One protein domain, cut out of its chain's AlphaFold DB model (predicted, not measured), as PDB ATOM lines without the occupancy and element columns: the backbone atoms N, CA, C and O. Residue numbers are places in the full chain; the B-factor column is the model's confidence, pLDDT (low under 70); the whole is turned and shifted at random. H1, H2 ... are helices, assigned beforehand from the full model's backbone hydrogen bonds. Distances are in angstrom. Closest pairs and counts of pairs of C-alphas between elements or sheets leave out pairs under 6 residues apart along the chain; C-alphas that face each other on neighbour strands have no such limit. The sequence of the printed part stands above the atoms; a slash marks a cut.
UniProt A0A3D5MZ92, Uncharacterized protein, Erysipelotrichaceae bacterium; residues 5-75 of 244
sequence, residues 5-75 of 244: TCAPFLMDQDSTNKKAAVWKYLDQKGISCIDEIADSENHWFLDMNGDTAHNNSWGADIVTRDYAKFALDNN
ATOM      1  N   THR A   5     -95.965  30.806 -14.776       76.94
ATOM      2  CA  THR A   5     -96.236  30.949 -13.339       76.94
ATOM      3  C   THR A   5     -94.933  31.028 -12.558       76.94
ATOM      4  O   THR A   5     -94.027  30.208 -12.741       76.94
ATOM      5  N   CYS A   6     -94.838  32.023 -11.681       73.62
ATOM      6  CA  CYS A   6     -93.718  32.229 -10.772       73.62
ATOM      7  C   CYS A   6     -94.036  31.607  -9.410       73.62
ATOM      8  O   CYS A   6     -94.260  32.320  -8.446       73.62
ATOM      9  N   ALA A   7     -94.065  30.278  -9.329       67.88
ATOM     10  CA  ALA A   7     -94.462  29.584  -8.103       67.88
ATOM     11  C   ALA A   7     -93.487  29.820  -6.916       67.88
ATOM     12  O   ALA A   7     -92.255  29.791  -7.131       67.88
ATOM     13  N   PRO A   8     -94.012  30.021  -5.684       61.81
ATOM     14  CA  PRO A   8     -93.223  30.199  -4.471       61.81
ATOM     15  C   PRO A   8     -92.593  28.871  -4.060       61.81
ATOM     16  O   PRO A   8     -93.265  27.854  -3.963       61.81
ATOM     17  N   PHE A   9     -91.282  28.872  -3.821       63.91
ATOM     18  CA  PHE A   9     -90.563  27.697  -3.326       63.91
ATOM     19  C   PHE A   9     -89.365  28.125  -2.480       63.91
ATOM     20  O   PHE A   9     -88.703  29.120  -2.792       63.91
ATOM     21  N   LEU A  10     -89.044  27.332  -1.457       57.03
ATOM     22  CA  LEU A  10     -87.800  27.445  -0.697       57.03
ATOM     23  C   LEU A  10     -86.631  26.998  -1.583       57.03
ATOM     24  O   LEU A  10     -86.433  25.811  -1.824       57.03
ATOM     25  N   MET A  11     -85.858  27.954  -2.093       61.91
ATOM     26  CA  MET A  11     -84.727  27.692  -2.981       61.91
ATOM     27  C   MET A  11     -83.431  28.236  -2.400       61.91
ATOM     28  O   MET A  11     -83.406  29.276  -1.743       61.91
ATOM     29  N   ASP A  12     -82.327  27.562  -2.719       67.44
ATOM     30  CA  ASP A  12     -81.007  28.144  -2.531       67.44
ATOM     31  C   ASP A  12     -80.811  29.409  -3.396       67.44
ATOM     32  O   ASP A  12     -81.575  29.721  -4.323       67.44
ATOM     33  N   GLN A  13     -79.767  30.173  -3.073       70.00
ATOM     34  CA  GLN A  13     -79.476  31.443  -3.736       70.00
ATOM     35  C   GLN A  13     -79.236  31.275  -5.247       70.00
ATOM     36  O   GLN A  13     -79.647  32.128  -6.035       70.00
ATOM     37  N   ASP A  14     -78.602  30.181  -5.674       73.00
ATOM     38  CA  ASP A  14     -78.279  29.935  -7.083       73.00
ATOM     39  C   ASP A  14     -79.530  29.633  -7.914       73.00
ATOM     40  O   ASP A  14     -79.680  30.122  -9.038       73.00
ATOM     41  N   SER A  15     -80.459  28.861  -7.359       69.62
ATOM     42  CA  SER A  15     -81.750  28.546  -7.971       69.62
ATOM     43  C   SER A  15     -82.648  29.783  -8.028       69.62
ATOM     44  O   SER A  15     -83.274  30.047  -9.059       69.62
ATOM     45  N   THR A  16     -82.610  30.612  -6.983       70.56
ATOM     46  CA  THR A  16     -83.273  31.925  -6.951       70.56
ATOM     47  C   THR A  16     -82.742  32.846  -8.053       70.56
ATOM     48  O   THR A  16     -83.520  33.422  -8.815       70.56
ATOM     49  N   ASN A  17     -81.417  32.924  -8.224       75.56
ATOM     50  CA  ASN A  17     -80.787  33.731  -9.272       75.56
ATOM     51  C   ASN A  17     -81.186  33.270 -10.686       75.56
ATOM     52  O   ASN A  17     -81.434  34.100 -11.566       75.56
ATOM     53  N   LYS A  18     -81.280  31.953 -10.920       78.50
ATOM     54  CA  LYS A  18     -81.725  31.392 -12.208       78.50
ATOM     55  C   LYS A  18     -83.178  31.757 -12.515       78.50
ATOM     56  O   LYS A  18     -83.461  32.180 -13.635       78.50
ATOM     57  N   LYS A  19     -84.085  31.645 -11.539       74.50
ATOM     58  CA  LYS A  19     -85.486  32.063 -11.712       74.50
ATOM     59  C   LYS A  19     -85.605  33.561 -11.979       74.50
ATOM     60  O   LYS A  19     -86.255  33.941 -12.949       74.50
ATOM     61  N   ALA A  20     -84.890  34.392 -11.222       76.94
ATOM     62  CA  ALA A  20     -84.862  35.836 -11.447       76.94
ATOM     63  C   ALA A  20     -84.403  36.200 -12.874       76.94
ATOM     64  O   ALA A  20     -84.931  37.131 -13.484       76.94
ATOM     65  N   ALA A  21     -83.460  35.442 -13.447       82.62
ATOM     66  CA  ALA A  21     -83.037  35.626 -14.833       82.62
ATOM     67  C   ALA A  21     -84.136  35.259 -15.850       82.62
ATOM     68  O   ALA A  21     -84.315  35.984 -16.830       82.62
ATOM     69  N   VAL A  22     -84.886  34.174 -15.616       83.25
ATOM     70  CA  VAL A  22     -86.047  33.803 -16.446       83.25
ATOM     71  C   VAL A  22     -87.119  34.886 -16.374       83.25
ATOM     72  O   VAL A  22     -87.602  35.325 -17.413       83.25
ATOM     73  N   TRP A  23     -87.445  35.388 -15.185       81.44
ATOM     74  CA  TRP A  23     -88.456  36.437 -15.022       81.44
ATOM     75  C   TRP A  23     -88.054  37.740 -15.694       81.44
ATOM     76  O   TRP A  23     -88.839  38.316 -16.442       81.44
ATOM     77  N   LYS A  24     -86.793  38.153 -15.535       84.00
ATOM     78  CA  LYS A  24     -86.250  39.308 -16.252       84.00
ATOM     79  C   LYS A  24     -86.351  39.136 -17.768       84.00
ATOM     80  O   LYS A  24     -86.614  40.103 -18.474       84.00
ATOM     81  N   TYR A  25     -86.138  37.924 -18.280       87.06
ATOM     82  CA  TYR A  25     -86.320  37.643 -19.702       87.06
ATOM     83  C   TYR A  25     -87.788  37.771 -20.129       87.06
ATOM     84  O   TYR A  25     -88.056  38.376 -21.165       87.06
ATOM     85  N   LEU A  26     -88.732  37.235 -19.350       86.31
ATOM     86  CA  LEU A  26     -90.165  37.330 -19.649       86.31
ATOM     87  C   LEU A  26     -90.639  38.789 -19.681       86.31
ATOM     88  O   LEU A  26     -91.257  39.195 -20.667       86.31
ATOM     89  N   ASP A  27     -90.250  39.583 -18.681       84.75
ATOM     90  CA  ASP A  27     -90.528  41.023 -18.601       84.75
ATOM     91  C   ASP A  27     -89.966  41.773 -19.821       84.75
ATOM     92  O   ASP A  27     -90.692  42.451 -20.549       84.75
ATOM     93  N   GLN A  28     -88.694  41.535 -20.166       90.50
ATOM     94  CA  GLN A  28     -88.062  42.117 -21.360       90.50
ATOM     95  C   GLN A  28     -88.748  41.739 -22.680       90.50
ATOM     96  O   GLN A  28     -88.590  42.440 -23.683       90.50
ATOM     97  N   LYS A  29     -89.455  40.607 -22.718       89.25
ATOM     98  CA  LYS A  29     -90.207  40.143 -23.889       89.25
ATOM     99  C   LYS A  29     -91.677  40.545 -23.859       89.25
ATOM    100  O   LYS A  29     -92.368  40.271 -24.839       89.25
ATOM    101  N   GLY A  30     -92.145  41.196 -22.794       85.44
ATOM    102  CA  GLY A  30     -93.558  41.519 -22.606       85.44
ATOM    103  C   GLY A  30     -94.440  40.272 -22.548       85.44
ATOM    104  O   GLY A  30     -95.577  40.306 -23.016       85.44
ATOM    105  N   ILE A  31     -93.903  39.152 -22.054       84.75
ATOM    106  CA  ILE A  31     -94.659  37.910 -21.874       84.75
ATOM    107  C   ILE A  31     -95.291  37.945 -20.489       84.75
ATOM    108  O   ILE A  31     -94.587  38.084 -19.492       84.75
ATOM    109  N   SER A  32     -96.611  37.792 -20.431       82.44
ATOM    110  CA  SER A  32     -97.352  37.800 -19.173       82.44
ATOM    111  C   SER A  32     -96.977  36.625 -18.267       82.44
ATOM    112  O   SER A  32     -96.844  35.482 -18.720       82.44
ATOM    113  N   CYS A  33     -96.881  36.914 -16.974       78.56
ATOM    114  CA  CYS A  33     -96.676  35.936 -15.918       78.56
ATOM    115  C   CYS A  33     -97.671  36.144 -14.772       78.56
ATOM    116  O   CYS A  33     -98.096  37.271 -14.520       78.56
ATOM    117  N   ILE A  34     -98.016  35.053 -14.093       79.69
ATOM    118  CA  ILE A  34     -98.726  35.055 -12.811       79.69
ATOM    119  C   ILE A  34     -97.660  34.971 -11.718       79.69
ATOM    120  O   ILE A  34     -96.843  34.044 -11.732       79.69
ATOM    121  N   ASP A  35     -97.618  35.967 -10.834       76.50
ATOM    122  CA  ASP A  35     -96.605  36.069  -9.782       76.50
ATOM    123  C   ASP A  35     -97.108  35.537  -8.436       76.50
ATOM    124  O   ASP A  35     -97.463  36.290  -7.535       76.50
ATOM    125  N   GLU A  36     -97.093  34.217  -8.299       74.50
ATOM    126  CA  GLU A  36     -97.518  33.511  -7.082       74.50
ATOM    127  C   GLU A  36     -96.615  33.801  -5.866       74.50
ATOM    128  O   GLU A  36     -96.976  33.495  -4.733       74.50
ATOM    129  N   ILE A  37     -95.416  34.371  -6.062       69.25
ATOM    130  CA  ILE A  37     -94.557  34.789  -4.943       69.25
ATOM    131  C   ILE A  37     -95.133  36.031  -4.278       69.25
ATOM    132  O   ILE A  37     -95.141  36.107  -3.050       69.25
ATOM    133  N   ALA A  38     -95.623  36.987  -5.065       65.56
ATOM    134  CA  ALA A  38     -96.274  38.175  -4.525       65.56
ATOM    135  C   ALA A  38     -97.565  37.817  -3.770       65.56
ATOM    136  O   ALA A  38     -97.853  38.426  -2.743       65.56
ATOM    137  N   ASP A  39     -98.283  36.789  -4.230       64.50
ATOM    138  CA  ASP A  39     -99.511  36.291  -3.599       64.50
ATOM    139  C   ASP A  39     -99.266  35.215  -2.528       64.50
ATOM    140  O   ASP A  39    -100.209  34.712  -1.909       64.50
ATOM    141  N   SER A  40     -97.999  34.897  -2.235       64.31
ATOM    142  CA  SER A  40     -97.669  33.834  -1.284       64.31
ATOM    143  C   SER A  40     -98.208  34.086   0.127       64.31
ATOM    144  O   SER A  40     -98.629  33.149   0.797       64.31
ATOM    145  N   GLU A  41     -98.303  35.350   0.544       60.09
ATOM    146  CA  GLU A  41     -98.869  35.732   1.844       60.09
ATOM    147  C   GLU A  41    -100.398  35.552   1.926       60.09
ATOM    148  O   GLU A  41    -100.943  35.497   3.026       60.09
ATOM    149  N   ASN A  42    -101.096  35.452   0.788       63.16
ATOM    150  CA  ASN A  42    -102.562  35.453   0.741       63.16
ATOM    151  C   ASN A  42    -103.180  34.047   0.768       63.16
ATOM    152  O   ASN A  42    -104.282  33.881   1.287       63.16
ATOM    153  N   HIS A  43    -102.512  33.043   0.192       63.78
ATOM    154  CA  HIS A  43    -103.075  31.685   0.072       63.78
ATOM    155  C   HIS A  43    -102.040  30.542  -0.022       63.78
ATOM    156  O   HIS A  43    -102.431  29.374  -0.104       63.78
ATOM    157  N   TRP A  44    -100.730  30.832   0.010       62.34
ATOM    158  CA  TRP A  44     -99.694  29.797  -0.047       62.34
ATOM    159  C   TRP A  44     -99.180  29.466   1.350       62.34
ATOM    160  O   TRP A  44     -98.388  30.196   1.943       62.34
ATOM    161  N   PHE A  45     -99.569  28.298   1.847       61.72
ATOM    162  CA  PHE A  45     -99.018  27.743   3.074       61.72
ATOM    163  C   PHE A  45     -97.898  26.762   2.703       61.72
ATOM    164  O   PHE A  45     -98.144  25.679   2.164       61.72
ATOM    165  N   LEU A  46     -96.647  27.184   2.923       50.56
ATOM    166  CA  LEU A  46     -95.453  26.364   2.676       50.56
ATOM    167  C   LEU A  46     -95.561  25.027   3.434       50.56
ATOM    168  O   LEU A  46     -96.076  24.993   4.548       50.56
ATOM    169  N   ASP A  47     -95.128  23.934   2.800       51.12
ATOM    170  CA  ASP A  47     -95.246  22.530   3.251       51.12
ATOM    171  C   ASP A  47     -96.678  21.975   3.387       51.12
ATOM    172  O   ASP A  47     -96.870  20.761   3.470       51.12
ATOM    173  N   MET A  48     -97.704  22.830   3.349       56.59
ATOM    174  CA  MET A  48     -99.098  22.390   3.289       56.59
ATOM    175  C   MET A  48     -99.560  22.182   1.859       56.59
ATOM    176  O   MET A  48    -100.316  21.253   1.622       56.59
ATOM    177  N   ASN A  49     -99.075  22.975   0.903       60.62
ATOM    178  CA  ASN A  49     -99.546  22.955  -0.486       60.62
ATOM    179  C   ASN A  49     -98.613  22.172  -1.436       60.62
ATOM    180  O   ASN A  49     -98.762  22.248  -2.659       60.62
ATOM    181  N   GLY A  50     -97.649  21.416  -0.895       58.34
ATOM    182  CA  GLY A  50     -96.663  20.662  -1.667       58.34
ATOM    183  C   GLY A  50     -95.433  20.227  -0.871       58.34
ATOM    184  O   GLY A  50     -95.364  20.445   0.335       58.34
ATOM    185  N   ASP A  51     -94.458  19.633  -1.563       61.97
ATOM    186  CA  ASP A  51     -93.073  19.582  -1.078       61.97
ATOM    187  C   ASP A  51     -92.313  20.854  -1.514       61.97
ATOM    188  O   ASP A  51     -92.874  21.762  -2.134       61.97
ATOM    189  N   THR A  52     -91.015  20.946  -1.215       60.75
ATOM    190  CA  THR A  52     -90.196  22.122  -1.563       60.75
ATOM    191  C   THR A  52     -90.016  22.356  -3.073       60.75
ATOM    192  O   THR A  52     -89.395  23.348  -3.458       60.75
ATOM    193  N   ALA A  53     -90.545  21.479  -3.934       62.31
ATOM    194  CA  ALA A  53     -90.428  21.518  -5.391       62.31
ATOM    195  C   ALA A  53     -91.728  21.203  -6.172       62.31
ATOM    196  O   ALA A  53     -91.815  21.566  -7.348       62.31
ATOM    197  N   HIS A  54     -92.723  20.548  -5.570       69.31
ATOM    198  CA  HIS A  54     -93.936  20.061  -6.228       69.31
ATOM    199  C   HIS A  54     -95.188  20.455  -5.459       69.31
ATOM    200  O   HIS A  54     -95.302  20.178  -4.269       69.31
ATOM    201  N   ASN A  55     -96.176  20.993  -6.173       71.12
ATOM    202  CA  ASN A  55     -97.506  21.210  -5.616       71.12
ATOM    203  C   ASN A  55     -98.187  19.866  -5.323       71.12
ATOM    204  O   ASN A  55     -98.106  18.931  -6.125       71.12
ATOM    205  N   ASN A  56     -98.917  19.797  -4.215       73.44
ATOM    206  CA  ASN A  56     -99.931  18.767  -4.004       73.44
ATOM    207  C   ASN A  56    -101.286  19.234  -4.569       73.44
ATOM    208  O   ASN A  56    -101.357  20.232  -5.292       73.44
ATOM    209  N   SER A  57    -102.367  18.514  -4.263       76.88
ATOM    210  CA  SER A  57    -103.708  18.825  -4.770       76.88
ATOM    211  C   SER A  57    -104.148  20.268  -4.484       76.88
ATOM    212  O   SER A  57    -104.725  20.894  -5.370       76.88
ATOM    213  N   TRP A  58    -103.826  20.835  -3.312       76.81
ATOM    214  CA  TRP A  58    -104.202  22.216  -2.966       76.81
ATOM    215  C   TRP A  58    -103.396  23.243  -3.756       76.81
ATOM    216  O   TRP A  58    -103.968  24.151  -4.354       76.81
ATOM    217  N   GLY A  59    -102.072  23.067  -3.839       75.81
ATOM    218  CA  GLY A  59    -101.230  23.941  -4.660       75.81
ATOM    219  C   GLY A  59    -101.596  23.871  -6.147       75.81
ATOM    220  O   GLY A  59    -101.467  24.854  -6.873       75.81
ATOM    221  N   ALA A  60    -102.080  22.721  -6.621       79.50
ATOM    222  CA  ALA A  60    -102.595  22.579  -7.977       79.50
ATOM    223  C   ALA A  60    -103.940  23.301  -8.176       79.50
ATOM    224  O   ALA A  60    -104.126  23.918  -9.227       79.50
ATOM    225  N   ASP A  61    -104.855  23.259  -7.200       79.94
ATOM    226  CA  ASP A  61    -106.140  23.970  -7.273       79.94
ATOM    227  C   ASP A  61    -105.941  25.490  -7.310       79.94
ATOM    228  O   ASP A  61    -106.477  26.145  -8.203       79.94
ATOM    229  N   ILE A  62    -105.092  26.035  -6.427       78.94
ATOM    230  CA  ILE A  62    -104.756  27.471  -6.381       78.94
ATOM    231  C   ILE A  62    -104.242  27.947  -7.743       78.94
ATOM    232  O   ILE A  62    -104.898  28.749  -8.409       78.94
ATOM    233  N   VAL A  63    -103.154  27.338  -8.229       79.81
ATOM    234  CA  VAL A  63    -102.546  27.704  -9.519       79.81
ATOM    235  C   VAL A  63    -103.552  27.571 -10.667       79.81
ATOM    236  O   VAL A  63    -103.570  28.385 -11.592       79.81
ATOM    237  N   THR A  64    -104.423  26.558 -10.634       82.94
ATOM    238  CA  THR A  64    -105.450  26.369 -11.669       82.94
ATOM    239  C   THR A  64    -106.498  27.484 -11.647       82.94
ATOM    240  O   THR A  64    -106.877  27.981 -12.714       82.94
ATOM    241  N   ARG A  65    -106.954  27.910 -10.461       81.69
ATOM    242  CA  ARG A  65    -107.886  29.038 -10.307       81.69
ATOM    243  C   ARG A  65    -107.264  30.343 -10.796       81.69
ATOM    244  O   ARG A  65    -107.936  31.090 -11.512       81.69
ATOM    245  N   ASP A  66    -105.989  30.575 -10.511       82.75
ATOM    246  CA  ASP A  66    -105.288  31.789 -10.939       82.75
ATOM    247  C   ASP A  66    -105.069  31.822 -12.451       82.75
ATOM    248  O   ASP A  66    -105.323  32.842 -13.100       82.75
ATOM    249  N   TYR A  67    -104.738  30.681 -13.065       85.19
ATOM    250  CA  TYR A  67    -104.731  30.561 -14.523       85.19
ATOM    251  C   TYR A  67    -106.108  30.828 -15.141       85.19
ATOM    252  O   TYR A  67    -106.195  31.523 -16.159       85.19
ATOM    253  N   ALA A  68    -107.184  30.301 -14.551       82.88
ATOM    254  CA  ALA A  68    -108.542  30.532 -15.039       82.88
ATOM    255  C   ALA A  68    -108.929  32.016 -14.935       82.88
ATOM    256  O   ALA A  68    -109.428  32.593 -15.906       82.88
ATOM    257  N   LYS A  69    -108.632  32.656 -13.799       84.12
ATOM    258  CA  LYS A  69    -108.843  34.091 -13.581       84.12
ATOM    259  C   LYS A  69    -108.050  34.932 -14.576       84.12
ATOM    260  O   LYS A  69    -108.631  35.785 -15.244       84.12
ATOM    261  N   PHE A  70    -106.761  34.646 -14.752       84.88
ATOM    262  CA  PHE A  70    -105.921  35.323 -15.736       84.88
ATOM    263  C   PHE A  70    -106.501  35.196 -17.150       84.88
ATOM    264  O   PHE A  70    -106.555  36.175 -17.900       84.88
ATOM    265  N   ALA A  71    -106.953  33.998 -17.524       84.62
ATOM    266  CA  ALA A  71    -107.504  33.740 -18.845       84.62
ATOM    267  C   ALA A  71    -108.824  34.495 -19.092       84.62
ATOM    268  O   ALA A  71    -109.053  34.948 -20.218       84.62
ATOM    269  N   LEU A  72    -109.655  34.674 -18.062       83.94
ATOM    270  CA  LEU A  72    -110.866  35.499 -18.113       83.94
ATOM    271  C   LEU A  72    -110.534  36.994 -18.203       83.94
ATOM    272  O   LEU A  72    -110.992  37.660 -19.132       83.94
ATOM    273  N   ASP A  73    -109.688  37.501 -17.301       85.62
ATOM    274  CA  ASP A  73    -109.323  38.924 -17.215       85.62
ATOM    275  C   ASP A  73    -108.642  39.420 -18.507       85.62
ATOM    276  O   ASP A  73    -108.789  40.576 -18.906       85.62
ATOM    277  N   ASN A  74    -107.954  38.523 -19.221       84.75
ATOM    278  CA  ASN A  74    -107.285  38.811 -20.492       84.75
ATOM    279  C   ASN A  74    -108.087  38.382 -21.735       84.75
ATOM    280  O   ASN A  74    -107.555  38.407 -22.846       84.75
ATOM    281  N   ASN A  75    -109.362  37.998 -21.583       82.31
ATOM    282  CA  ASN A  75    -110.242  37.555 -22.675       82.31
ATOM    283  C   ASN A  75    -109.654  36.421 -23.546       82.31
ATOM    284  O   ASN A  75    -109.945  36.332 -24.744       82.31
TER     285      ASN A  75
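Overview. This is residues 5 to 75 of the 244 residues of an uncharacterized protein of Erysipelotrichaceae bacterium (UniProt A0A3D5MZ92). Two long helices, H1 and H3, form opposite sides of a flat, open frame and run much the same way, with residues 5 to 8 and 31 to 36 in the gap between them. The short H2 lies out of the frame's plane. The printed part has 71 residues with three named helices, H1, H2, H3 in order, and no named strand: all helix. It is compact, with a radius of gyration of the C-alphas of 12.8 A and spans of 33 by 33 by 18 A.

Along the chain. H1, residues 13 to 28, begins at C-alpha 13 (-79.476, 31.443, -3.736) and is 22.3 A long. H2 is residues 40 to 43. H3, residues 57 to 73, is 24.3 A long and ends at C-alpha 73 (-109.323, 38.924, -17.215).

Arrangement. H1 is apart from H2 and H3. H2 and H3 are close but not clearly touching; their closest C-alphas, His 43 and Ile 62, are 7.9 A apart. Every O i to N i+4 pair is within hydrogen-bond range in H1 and H3; H2 is too short for one.

Size, cuts and confidence. The printed part has no cut. Both links are long. Residues 7 to 12, 15 and 37 to 54 have pLDDT under 70.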